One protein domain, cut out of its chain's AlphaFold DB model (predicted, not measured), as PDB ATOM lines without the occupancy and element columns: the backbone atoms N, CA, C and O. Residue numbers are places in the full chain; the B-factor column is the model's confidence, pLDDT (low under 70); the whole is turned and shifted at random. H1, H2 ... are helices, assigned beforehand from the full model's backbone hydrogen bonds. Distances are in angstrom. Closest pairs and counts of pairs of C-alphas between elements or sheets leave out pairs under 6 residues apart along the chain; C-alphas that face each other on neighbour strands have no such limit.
ATOM      1  N   PRO A   9     121.254 102.160  40.487       60.25
ATOM      2  CA  PRO A   9     121.022 100.916  39.770       60.25
ATOM      3  C   PRO A   9     122.364 100.241  39.469       60.25
ATOM      4  O   PRO A   9     123.372 100.923  39.242       60.25
ATOM      5  N   ASP A  10     122.380  98.909  39.502       83.69
ATOM      6  CA  ASP A  10     123.530  98.151  39.021       83.69
ATOM      7  C   ASP A  10     123.810  98.484  37.542       83.69
ATOM      8  O   ASP A  10     123.039  99.175  36.868       83.69
ATOM      9  N   LYS A  11     124.973  98.068  37.038       86.88
ATOM     10  CA  LYS A  11     125.422  98.431  35.686       86.88
ATOM     11  C   LYS A  11     124.400  98.067  34.597       86.88
ATOM     12  O   LYS A  11     124.217  98.864  33.678       86.88
ATOM     13  N   VAL A  12     123.681  96.953  34.762       90.19
ATOM     14  CA  VAL A  12     122.579  96.508  33.893       90.19
ATOM     15  C   VAL A  12     121.392  97.463  33.990       90.19
ATOM     16  O   VAL A  12     120.962  98.010  32.978       90.19
ATOM     17  N   GLY A  13     120.906  97.757  35.198       89.81
ATOM     18  CA  GLY A  13     119.795  98.686  35.399       89.81
ATOM     19  C   GLY A  13     120.100 100.101  34.901       89.81
ATOM     20  O   GLY A  13     119.210 100.788  34.395       89.81
ATOM     21  N   ARG A  14     121.360 100.547  34.985       93.50
ATOM     22  CA  ARG A  14     121.786 101.829  34.409       93.50
ATOM     23  C   ARG A  14     121.782 101.792  32.880       93.50
ATOM     24  O   ARG A  14     121.309 102.756  32.287       93.50
ATOM     25  N   ALA A  15     122.289 100.727  32.258       93.94
ATOM     26  CA  ALA A  15     122.249 100.567  30.804       93.94
ATOM     27  C   ALA A  15     120.800 100.552  30.286       93.94
ATOM     28  O   ALA A  15     120.469 101.350  29.412       93.94
ATOM     29  N   GLY A  16     119.914  99.770  30.914       93.38
ATOM     30  CA  GLY A  16     118.482  99.765  30.596       93.38
ATOM     31  C   GLY A  16     117.836 101.146  30.746       93.38
ATOM     32  O   GLY A  16     117.167 101.621  29.835       93.38
ATOM     33  N   SER A  17     118.136 101.871  31.832       92.50
ATOM     34  CA  SER A  17     117.611 103.235  32.036       92.50
ATOM     35  C   SER A  17     118.060 104.217  30.944       92.50
ATOM     36  O   SER A  17     117.278 105.063  30.518       92.50
ATOM     37  N   LEU A  18     119.320 104.133  30.499       94.38
ATOM     38  CA  LEU A  18     119.834 104.975  29.412       94.38
ATOM     39  C   LEU A  18     119.179 104.616  28.074       94.38
ATOM     40  O   LEU A  18     118.875 105.515  27.290       94.38
ATOM     41  N   PHE A  19     118.941 103.325  27.832       92.88
ATOM     42  CA  PHE A  19     118.265 102.836  26.636       92.88
ATOM     43  C   PHE A  19     116.802 103.309  26.574       92.88
ATOM     44  O   PHE A  19     116.366 103.868  25.569       92.88
ATOM     45  N   GLU A  20     116.056 103.175  27.672       91.38
ATOM     46  CA  GLU A  20     114.672 103.661  27.786       91.38
ATOM     47  C   GLU A  20     114.570 105.185  27.637       91.38
ATOM     48  O   GLU A  20     113.618 105.696  27.047       91.38
ATOM     49  N   ALA A  21     115.557 105.923  28.151       88.19
ATOM     50  CA  ALA A  21     115.601 107.380  28.065       88.19
ATOM     51  C   ALA A  21     116.034 107.911  26.684       88.19
ATOM     52  O   ALA A  21     115.978 109.122  26.459       88.19
ATOM     53  N   GLY A  22     116.478 107.042  25.769       90.38
ATOM     54  CA  GLY A  22     117.019 107.450  24.472       90.38
ATOM     55  C   GLY A  22     118.385 108.136  24.553       90.38
ATOM     56  O   GLY A  22     118.760 108.910  23.674       90.38
ATOM     57  N   GLU A  23     119.152 107.884  25.616       93.69
ATOM     58  CA  GLU A  23     120.473 108.476  25.832       93.69
ATOM     59  C   GLU A  23     121.586 107.646  25.159       93.69
ATOM     60  O   GLU A  23     122.555 107.222  25.794       93.69
ATOM     61  N   TRP A  24     121.482 107.438  23.841       94.62
ATOM     62  CA  TRP A  24     122.344 106.542  23.039       94.62
ATOM     63  C   TRP A  24     123.835 106.799  23.196       94.62
ATOM     64  O   TRP A  24     124.658 105.895  23.285       94.62
ATOM     65  N   HIS A  25     124.199 108.070  23.272       93.31
ATOM     66  CA  HIS A  25     125.573 108.491  23.458       93.31
ATOM     67  C   HIS A  25     126.138 108.110  24.826       93.31
ATOM     68  O   HIS A  25     127.306 107.735  24.893       93.31
ATOM     69  N   ALA A  26     125.344 108.230  25.889       95.50
ATOM     70  CA  ALA A  26     125.756 107.833  27.229       95.50
ATOM     71  C   ALA A  26     125.769 106.306  27.363       95.50
ATOM     72  O   ALA A  26     126.654 105.762  28.017       95.50
ATOM     73  N   LEU A  27     124.838 105.623  26.690       97.25
ATOM     74  CA  LEU A  27     124.822 104.168  26.594       97.25
ATOM     75  C   LEU A  27     126.072 103.637  25.868       97.25
ATOM     76  O   LEU A  27     126.729 102.732  26.368       97.25
ATOM     77  N   ALA A  28     126.476 104.249  24.754       97.50
ATOM     78  CA  ALA A  28     127.714 103.894  24.054       97.50
ATOM     79  C   ALA A  28     128.972 104.146  24.907       97.50
ATOM     80  O   ALA A  28     129.898 103.342  24.909       97.50
ATOM     81  N   ASP A  29     129.013 105.254  25.659       97.00
ATOM     82  CA  ASP A  29     130.118 105.524  26.589       97.00
ATOM     83  C   ASP A  29     130.168 104.499  27.734       97.00
ATOM     84  O   ASP A  29     131.249 104.196  28.239       97.00
ATOM     85  N   LEU A  30     129.011 103.973  28.149       96.69
ATOM     86  CA  LEU A  30     128.908 102.970  29.201       96.69
ATOM     87  C   LEU A  30     129.475 101.611  28.764       96.69
ATOM     88  O   LEU A  30     130.230 101.031  29.541       96.69
ATOM     89  N   ALA A  31     129.178 101.159  27.541       95.81
ATOM     90  CA  ALA A  31     129.763  99.941  26.962       95.81
ATOM     91  C   ALA A  31     131.296  99.962  27.004       95.81
ATOM     92  O   ALA A  31     131.936  99.024  27.459       95.81
ATOM     93  N   VAL A  32     131.900 101.090  26.624       95.44
ATOM     94  CA  VAL A  32     133.366 101.226  26.593       95.44
ATOM     95  C   VAL A  32     133.970 101.352  28.001       95.44
ATOM     96  O   VAL A  32     135.140 101.037  28.229       95.44
ATOM     97  N   ALA A  33     133.205 101.871  28.964       95.00
ATOM     98  CA  ALA A  33     133.698 102.142  30.311       95.00
ATOM     99  C   ALA A  33     133.651 100.921  31.241       95.00
ATOM    100  O   ALA A  33     134.403 100.882  32.220       95.00
ATOM    101  N   GLU A  34     132.765  99.959  30.981       93.25
ATOM    102  CA  GLU A  34     132.496  98.834  31.874       93.25
ATOM    103  C   GLU A  34     132.399  97.512  31.121       93.25
ATOM    104  O   GLU A  34     131.918  97.448  30.004       93.25
ATOM    105  N   THR A  35     132.835  96.429  31.764       92.19
ATOM    106  CA  THR A  35     132.699  95.083  31.202       92.19
ATOM    107  C   THR A  35     131.328  94.510  31.548       92.19
ATOM    108  O   THR A  35     130.970  94.439  32.733       92.19
ATOM    109  N   PHE A  36     130.602  94.062  30.530       92.69
ATOM    110  CA  PHE A  36     129.351  93.318  30.640       92.69
ATOM    111  C   PHE A  36     129.647  91.857  30.299       92.69
ATOM    112  O   PHE A  36     130.250  91.578  29.269       92.69
ATOM    113  N   ASP A  37     129.339  90.935  31.209       90.00
ATOM    114  CA  ASP A  37     129.477  89.505  30.931       90.00
ATOM    115  C   ASP A  37     128.191  88.942  30.303       90.00
ATOM    116  O   ASP A  37     127.195  89.648  30.145       90.00
ATOM    117  N   GLY A  38     128.204  87.662  29.922       86.19
ATOM    118  CA  GLY A  38     127.055  87.042  29.257       86.19
ATOM    119  C   GLY A  38     125.772  87.033  30.099       86.19
ATOM    120  O   GLY A  38     124.683  87.071  29.530       86.19
ATOM    121  N   ASP A  39     125.871  87.033  31.434       88.06
ATOM    122  CA  ASP A  39     124.687  87.110  32.298       88.06
ATOM    123  C   ASP A  39     124.104  88.536  32.279       88.06
ATOM    124  O   ASP A  39     122.881  88.704  32.256       88.06
ATOM    125  N   ASP A  40     124.962  89.563  32.241       91.06
ATOM    126  CA  ASP A  40     124.536  90.960  32.099       91.06
ATOM    127  C   ASP A  40     123.852  91.221  30.745       91.06
ATOM    128  O   ASP A  40     122.798  91.860  30.691       91.06
ATOM    129  N   VAL A  41     124.440  90.717  29.654       90.00
ATOM    130  CA  VAL A  41     123.907  90.863  28.290       90.00
ATOM    131  C   VAL A  41     122.567  90.150  28.147       90.00
ATOM    132  O   VAL A  41     121.601  90.747  27.670       90.00
ATOM    133  N   ALA A  42     122.460  88.915  28.647       87.81
ATOM    134  CA  ALA A  42     121.203  88.174  28.638       87.81
ATOM    135  C   ALA A  42     120.096  88.906  29.413       87.81
ATOM    136  O   ALA A  42     118.935  88.889  29.002       87.81
ATOM    137  N   ALA A  43     120.440  89.581  30.516       88.81
ATOM    138  CA  ALA A  43     119.485  90.385  31.271       88.81
ATOM    139  C   ALA A  43     119.008  91.623  30.490       88.81
ATOM    140  O   ALA A  43     117.821  91.943  30.547       88.81
ATOM    141  N   LEU A  44     119.895  92.296  29.748       89.62
ATOM    142  CA  LEU A  44     119.526  93.428  28.888       89.62
ATOM    143  C   LEU A  44     118.660  92.982  27.710       89.62
ATOM    144  O   LEU A  44     117.583  93.541  27.506       89.62
ATOM    145  N   ALA A  45     119.070  91.938  26.993       87.88
ATOM    146  CA  ALA A  45     118.332  91.402  25.854       87.88
ATOM    147  C   ALA A  45     116.935  90.893  26.251       87.88
ATOM    148  O   ALA A  45     115.963  91.127  25.540       87.88
ATOM    149  N   ALA A  46     116.790  90.280  27.431       85.31
ATOM    150  CA  ALA A  46     115.491  89.811  27.915       85.31
ATOM    151  C   ALA A  46     114.460  90.938  28.116       85.31
ATOM    152  O   ALA A  46     113.257  90.676  28.099       85.31
ATOM    153  N   VAL A  47     114.912  92.175  28.342       83.62
ATOM    154  CA  VAL A  47     114.036  93.336  28.570       83.62
ATOM    155  C   VAL A  47     113.970  94.244  27.337       83.62
ATOM    156  O   VAL A  47     112.935  94.860  27.087       83.62
ATOM    157  N   HIS A  48     115.052  94.323  26.560       82.12
ATOM    158  CA  HIS A  48     115.259  95.323  25.508       82.12
ATOM    159  C   HIS A  48     115.770  94.733  24.178       82.12
ATOM    160  O   HIS A  48     116.341  95.470  23.381       82.12
ATOM    161  N   GLY A  49     115.644  93.423  23.949       66.44
ATOM    162  CA  GLY A  49     116.226  92.738  22.785       66.44
ATOM    163  C   GLY A  49     115.266  92.417  21.635       66.44
ATOM    164  O   GLY A  49     115.729  92.227  20.523       66.44
ATOM    165  N   GLY A  50     113.947  92.364  21.832       65.06
ATOM    166  CA  GLY A  50     113.074  91.785  20.791       65.06
ATOM    167  C   GLY A  50     113.408  90.303  20.532       65.06
ATOM    168  O   GLY A  50     114.043  89.672  21.379       65.06
ATOM    169  N   GLU A  51     112.967  89.730  19.407       55.97
ATOM    170  CA  GLU A  51     113.231  88.311  19.091       55.97
ATOM    171  C   GLU A  51     114.708  88.038  18.733       55.97
ATOM    172  O   GLU A  51     115.214  86.975  19.096       55.97
ATOM    173  N   ASP A  52     115.425  89.025  18.173       61.34
ATOM    174  CA  ASP A  52     116.785  88.850  17.617       61.34
ATOM    175  C   ASP A  52     117.890  89.719  18.261       61.34
ATOM    176  O   ASP A  52     119.076  89.525  18.007       61.34
ATOM    177  N   GLY A  53     117.570  90.666  19.147       63.72
ATOM    178  CA  GLY A  53     118.547  91.662  19.622       63.72
ATOM    179  C   GLY A  53     119.578  91.162  20.635       63.72
ATOM    180  O   GLY A  53     120.406  91.952  21.086       63.72
ATOM    181  N   ALA A  54     119.557  89.881  21.018       77.94
ATOM    182  CA  ALA A  54     120.552  89.320  21.935       77.94
ATOM    183  C   ALA A  54     121.976  89.395  21.360       77.94
ATOM    184  O   ALA A  54     122.893  89.769  22.088       77.94
ATOM    185  N   GLU A  55     122.143  89.123  20.063       88.25
ATOM    186  CA  GLU A  55     123.432  89.225  19.367       88.25
ATOM    187  C   GLU A  55     123.950  90.669  19.364       88.25
ATOM    188  O   GLU A  55     125.085  90.932  19.752       88.25
ATOM    189  N   HIS A  56     123.092  91.641  19.051       92.25
ATOM    190  CA  HIS A  56     123.502  93.046  19.016       92.25
ATOM    191  C   HIS A  56     123.827  93.619  20.405       92.25
ATOM    192  O   HIS A  56     124.660  94.518  20.535       92.25
ATOM    193  N   TRP A  57     123.218  93.091  21.473       93.50
ATOM    194  CA  TRP A  57     123.625  93.425  22.842       93.50
ATOM    195  C   TRP A  57     124.987  92.817  23.222       93.50
ATOM    196  O   TRP A  57     125.706  93.435  24.010       93.50
ATOM    197  N   GLU A  58     125.371  91.666  22.656       93.62
ATOM    198  CA  GLU A  58     126.735  91.125  22.775       93.62
ATOM    199  C   GLU A  58     127.738  92.024  22.035       93.62
ATOM    200  O   GLU A  58     128.732  92.443  22.628       93.62
ATOM    201  N   GLU A  59     127.433  92.435  20.800       94.56
ATOM    202  CA  GLU A  59     128.257  93.383  20.029       94.56
ATOM    203  C   GLU A  59     128.446  94.722  20.765       94.56
ATOM    204  O   GLU A  59     129.539  95.299  20.796       94.56
ATOM    205  N   TRP A  60     127.387  95.215  21.413       96.81
ATOM    206  CA  TRP A  60     127.449  96.415  22.243       96.81
ATOM    207  C   TRP A  60     128.364  96.226  23.461       96.81
ATOM    208  O   TRP A  60     129.162  97.113  23.770       96.81
ATOM    209  N   ALA A  61     128.273  95.084  24.148       95.62
ATOM    210  CA  ALA A  61     129.090  94.773  25.320       95.62
ATOM    211  C   ALA A  61     130.580  94.588  24.987       95.62
ATOM    212  O   ALA A  61     131.435  94.957  25.796       95.62
ATOM    213  N   ASP A  62     130.876  94.059  23.800       96.00
ATOM    214  CA  ASP A  62     132.233  93.779  23.321       96.00
ATOM    215  C   ASP A  62     132.887  94.965  22.588       96.00
ATOM    216  O   ASP A  62     134.050  94.885  22.185       96.00
ATOM    217  N   SER A  63     132.176  96.085  22.441       96.25
ATOM    218  CA  SER A  63     132.658  97.268  21.723       96.25
ATOM    219  C   SER A  63     133.942  97.855  22.336       96.25
ATOM    220  O   SER A  63     133.968  98.299  23.488       96.25
ATOM    221  N   GLU A  64     135.009  97.962  21.540       93.31
ATOM    222  CA  GLU A  64     136.288  98.563  21.948       93.31
ATOM    223  C   GLU A  64     136.256 100.097  21.857       93.31
ATOM    224  O   GLU A  64     137.057 100.809  22.481       93.31
ATOM    225  N   GLY A  65     135.321 100.624  21.064       95.56
ATOM    226  CA  GLY A  65     135.162 102.042  20.804       95.56
ATOM    227  C   GLY A  65     133.711 102.507  20.818       95.56
ATOM    228  O   GLY A  65     132.764 101.768  20.586       95.56
ATOM    229  N   ARG A  66     133.532 103.814  21.027       95.81
ATOM    230  CA  ARG A  66     132.202 104.442  21.011       95.81
ATOM    231  C   ARG A  66     131.500 104.309  19.655       95.81
ATOM    232  O   ARG A  66     130.284 104.403  19.603       95.81
ATOM    233  N   ALA A  67     132.261 104.218  18.568       95.06
ATOM    234  CA  ALA A  67     131.711 104.139  17.220       95.06
ATOM    235  C   ALA A  67     131.056 102.763  16.991       95.06
ATOM    236  O   ALA A  67     129.863 102.727  16.715       95.06
ATOM    237  N   GLU A  68     131.779 101.681  17.293       96.56
ATOM    238  CA  GLU A  68     131.270 100.301  17.367       96.56
ATOM    239  C   GLU A  68     130.044 100.186  18.284       96.56
ATOM    240  O   GLU A  68     129.000  99.697  17.859       96.56
ATOM    241  N   ALA A  69     130.108 100.761  19.493       97.38
ATOM    242  CA  ALA A  69     128.978 100.731  20.422       97.38
ATOM    243  C   ALA A  69     127.737 101.459  19.875       97.38
ATOM    244  O   ALA A  69     126.612 101.057  20.159       97.38
ATOM    245  N   LEU A  70     127.913 102.535  19.096       97.88
ATOM    246  CA  LEU A  70     126.797 103.200  18.415       97.88
ATOM    247  C   LEU A  70     126.266 102.351  17.254       97.88
ATOM    248  O   LEU A  70     125.053 102.306  17.083       97.88
ATOM    249  N   THR A  71     127.119 101.654  16.497       96.62
ATOM    250  CA  THR A  71     126.661 100.699  15.472       96.62
ATOM    251  C   THR A  71     125.779  99.616  16.089       96.62
ATOM    252  O   THR A  71     124.655  99.428  15.630       96.62
ATOM    253  N   ALA A  72     126.230  98.996  17.184       95.88
ATOM    254  CA  ALA A  72     125.466  97.977  17.898       95.88
ATOM    255  C   ALA A  72     124.131  98.521  18.443       95.88
ATOM    256  O   ALA A  72     123.088  97.903  18.261       95.88
ATOM    257  N   ILE A  73     124.115  99.731  19.027       96.31
ATOM    258  CA  ILE A  73     122.857 100.389  19.441       96.31
ATOM    259  C   ILE A  73     121.934 100.625  18.240       96.31
ATOM    260  O   ILE A  73     120.728 100.433  18.358       96.31
ATOM    261  N   GLY A  74     122.477 101.042  17.095       94.88
ATOM    262  CA  GLY A  74     121.710 101.217  15.864       94.88
ATOM    263  C   GLY A  74     121.031  99.925  15.408       94.88
ATOM    264  O   GLY A  74     119.851  99.958  15.072       94.88
ATOM    265  N   LEU A  75     121.743  98.797  15.469       92.88
ATOM    266  CA  LEU A  75     121.212  97.468  15.154       92.88
ATOM    267  C   LEU A  75     120.139  97.013  16.149       92.88
ATOM    268  O   LEU A  75     119.073  96.583  15.721       92.88
ATOM    269  N   ILE A  76     120.356  97.206  17.458       93.69
ATOM    270  CA  ILE A  76     119.335  96.940  18.491       93.69
ATOM    271  C   ILE A  76     118.067  97.761  18.220       93.69
ATOM    272  O   ILE A  76     116.952  97.283  18.392       93.69
ATOM    273  N   LEU A  77     118.208  99.030  17.831       91.00
ATOM    274  CA  LEU A  77     117.056  99.882  17.539       91.00
ATOM    275  C   LEU A  77     116.327  99.434  16.270       91.00
ATOM    276  O   LEU A  77     115.099  99.414  16.274       91.00
ATOM    277  N   ALA A  78     117.060  99.047  15.225       86.56
ATOM    278  CA  ALA A  78     116.485  98.504  13.997       86.56
ATOM    279  C   ALA A  78     115.731  97.186  14.256       86.56
ATOM    280  O   ALA A  78     114.600  97.036  13.810       86.56
ATOM    281  N   SER A  79     116.287  96.274  15.065       87.81
ATOM    282  CA  SER A  79     115.620  95.011  15.431       87.81
ATOM    283  C   SER A  79     114.369  95.203  16.298       87.81
ATOM    284  O   SER A  79     113.610  94.264  16.519       87.81
ATOM    285  N   LEU A  80     114.163  96.409  16.831       86.69
ATOM    286  CA  LEU A  80     112.971  96.815  17.576       86.69
ATOM    287  C   LEU A  80     112.039  97.711  16.747       86.69
ATOM    288  O   LEU A  80     111.162  98.356  17.325       86.69
ATOM    289  N   GLU A  81     112.266  97.814  15.433       83.25
ATOM    290  CA  GLU A  81     111.509  98.663  14.499       83.25
ATOM    291  C   GLU A  81     111.517 100.156  14.891       83.25
ATOM    292  O   GLU A  81     110.602 100.934  14.607       83.25
ATOM    293  N   ARG A  82     112.579 100.601  15.576       84.94
ATOM    294  CA  ARG A  82     112.809 102.006  15.943       84.94
ATOM    295  C   ARG A  82     113.681 102.699  14.902       84.94
ATOM    296  O   ARG A  82     114.645 103.390  15.244       84.94
ATOM    297  N   ASP A  83     113.321 102.544  13.633       80.56
ATOM    298  CA  ASP A  83     114.157 102.884  12.474       80.56
ATOM    299  C   ASP A  83     114.628 104.342  12.471       80.56
ATOM    300  O   ASP A  83     115.786 104.634  12.179       80.56
ATOM    301  N   ALA A  84     113.771 105.284  12.875       79.12
ATOM    302  CA  ALA A  84     114.136 106.699  12.941       79.12
ATOM    303  C   ALA A  84     115.226 106.992  13.995       79.12
ATOM    304  O   ALA A  84     116.120 107.809  13.753       79.12
ATOM    305  N   ASP A  85     115.172 106.321  15.151       81.88
ATOM    306  CA  ASP A  85     116.210 106.429  16.181       81.88
ATOM    307  C   ASP A  85     117.494 105.731  15.709       81.88
ATOM    308  O   ASP A  85     118.587 106.288  15.852       81.88
ATOM    309  N   ALA A  86     117.358 104.549  15.094       89.06
ATOM    310  CA  ALA A  86     118.462 103.773  14.535       89.06
ATOM    311  C   ALA A  86     119.261 104.587  13.506       89.06
ATOM    312  O   ALA A  86     120.481 104.707  13.624       89.06
ATOM    313  N   VAL A  87     118.576 105.242  12.563       84.50
ATOM    314  CA  VAL A  87     119.178 106.155  11.577       84.50
ATOM    315  C   VAL A  87     119.994 107.247  12.264       84.50
ATOM    316  O   VAL A  87     121.150 107.479  11.904       84.50
ATOM    317  N   GLY A  88     119.426 107.914  13.275       81.44
ATOM    318  CA  GLY A  88     120.117 108.979  14.001       81.44
ATOM    319  C   GLY A  88     121.427 108.503  14.635       81.44
ATOM    320  O   GLY A  88     122.462 109.162  14.504       81.44
ATOM    321  N   VAL A  89     121.392 107.330  15.269       89.69
ATOM    322  CA  VAL A  89     122.554 106.707  15.914       89.69
ATOM    323  C   VAL A  89     123.600 106.256  14.889       89.69
ATOM    324  O   VAL A  89     124.788 106.546  15.061       89.69
ATOM    325  N   LEU A  90     123.182 105.605  13.804       92.19
ATOM    326  CA  LEU A  90     124.080 105.088  12.768       92.19
ATOM    327  C   LEU A  90     124.752 106.205  11.970       92.19
ATOM    328  O   LEU A  90     125.934 106.106  11.647       92.19
ATOM    329  N   VAL A  91     124.065 107.323  11.722       88.81
ATOM    330  CA  VAL A  91     124.688 108.514  11.122       88.81
ATOM    331  C   VAL A  91     125.823 109.043  12.007       88.81
ATOM    332  O   VAL A  91     126.864 109.477  11.502       88.81
ATOM    333  N   ASP A  92     125.661 108.998  13.329       87.88
ATOM    334  CA  ASP A  92     126.718 109.394  14.259       87.88
ATOM    335  C   ASP A  92     127.859 108.378  14.341       87.88
ATOM    336  O   ASP A  92     129.019 108.790  14.449       87.88
ATOM    337  N   ALA A  93     127.561 107.082  14.243       94.12
ATOM    338  CA  ALA A  93     128.566 106.033  14.090       94.12
ATOM    339  C   ALA A  93     129.387 106.251  12.802       94.12
ATOM    340  O   ALA A  93     130.618 106.320  12.843       94.12
ATOM    341  N   HIS A  94     128.717 106.515  11.677       92.44
ATOM    342  CA  HIS A  94     129.357 106.797  10.393       92.44
ATOM    343  C   HIS A  94     130.279 108.021  10.445       92.44
ATOM    344  O   HIS A  94     131.430 107.967  10.011       92.44
ATOM    345  N   ARG A  95     129.835 109.127  11.066       90.12
ATOM    346  CA  ARG A  95     130.674 110.328  11.282       90.12
ATOM    347  C   ARG A  95     131.951 110.037  12.073       90.12
ATOM    348  O   ARG A  95     132.889 110.837  12.033       90.12
ATOM    349  N   ARG A  96     131.980 108.933  12.819       92.81
ATOM    350  CA  ARG A  96     133.112 108.479  13.633       92.81
ATOM    351  C   ARG A  96     133.975 107.427  12.935       92.81
ATOM    352  O   ARG A  96     134.997 107.057  13.505       92.81
ATOM    353  N   GLY A  97     133.632 107.043  11.705       89.62
ATOM    354  CA  GLY A  97     134.428 106.163  10.849       89.62
ATOM    355  C   GLY A  97     133.811 104.794  10.581       89.62
ATOM    356  O   GLY A  97     134.436 104.013   9.869       89.62
ATOM    357  N   GLU A  98     132.619 104.507  11.110       92.81
ATOM    358  CA  GLU A  98     131.947 103.224  10.887       92.81
ATOM    359  C   GLU A  98     131.399 103.101   9.466       92.81
ATOM    360  O   GLU A  98     130.863 104.050   8.876       92.81
ATOM    361  N   ASN A  99     131.512 101.896   8.916       91.38
ATOM    362  CA  ASN A  99     131.126 101.601   7.544       91.38
ATOM    363  C   ASN A  99     129.672 101.118   7.443       91.38
ATOM    364  O   ASN A  99     129.400 100.005   7.007       91.38
TER     365      ASN A  99
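This is residues 9 to 99 of the 549 residues of the protein "Tetratricopeptide repeat protein" of Labedella endophytica (UniProt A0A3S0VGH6). Three helices, H4, H5 and H6, lie side by side in a row, each running the opposite way to the one before, and H3 and H2 cross one side of that row, H3 over H4 and H2 over H5 and the far end of H4. H1 bridges H3 and H2 on the outside of this crossing pair, away from the row, whose other side is bare. The printed part has 91 residues with six named helices, H1 to H6 in order along the chain, and no named strand; its class is all helix. It is compact and rounded, with a radius of gyration of the C-alphas of 11.5 A and spans of 31 by 26 by 22 A.

H1, residues 11 to 20, begins with C-alpha 11 at (125.422, 98.431, 35.686) and is 14.3 A long from first to last C-alpha. H2, residues 24 to 33, measures 14.2 A, and H3, residues 38 to 48, measures 14.9 A. H4, residues 53 to 61, measures 12.4 A. H5, residues 66 to 78, and H6, residues 83 to 95, each measure 18.2 A. C-alpha 66 is at (132.202, 104.442, 21.011), and H6 ends with C-alpha 95 at (130.674, 110.328, 11.282).

H1 and H2 form a helical hairpin at a shallow tilt of 17 degrees; their closest C-alphas, Leu 18 and Leu 27, are 5.8 A apart. H1 also touches H3, the same way at a shallow tilt of 25 degrees, closest at C-alphas 12 and 40, 6.2 A. H2 touches H5, opposite ways at a steep tilt of 51 degrees, with C-alphas 28 and 69 closest at 5.0 A. H2 touches H4 too, closest at C-alphas 31 and 61, 5.5 A. H3 and H4 touch at a steep tilt of 52 degrees, opposite ways, with C-alphas 45 and 54 closest at 5.0 A. H4 and H5 form a hairpin at 12 degrees, closest at C-alphas 60 and 69, 4.9 A. H5 and H6 form another at 19 degrees, closest at C-alphas 74 and 86, 4.3 A. H1 is apart from H4, H5 and H6; H3 and H5 are only just apart, their closest C-alphas 8.3 A from each other. In H1, H2, H4, H5 and H6 every O i to N i+4 pair is within hydrogen-bond range; in H3, 6 of 7 are.

The C-alphas farthest apart are those of Pro 9 and Asn 99, 33.8 A. The printed part has no cut, and its five links between helices are tight. The mean pLDDT of the printed part is 89.2; it is under 70 at residue 9 and at residues 49 to 53, of which 53 belongs to H4.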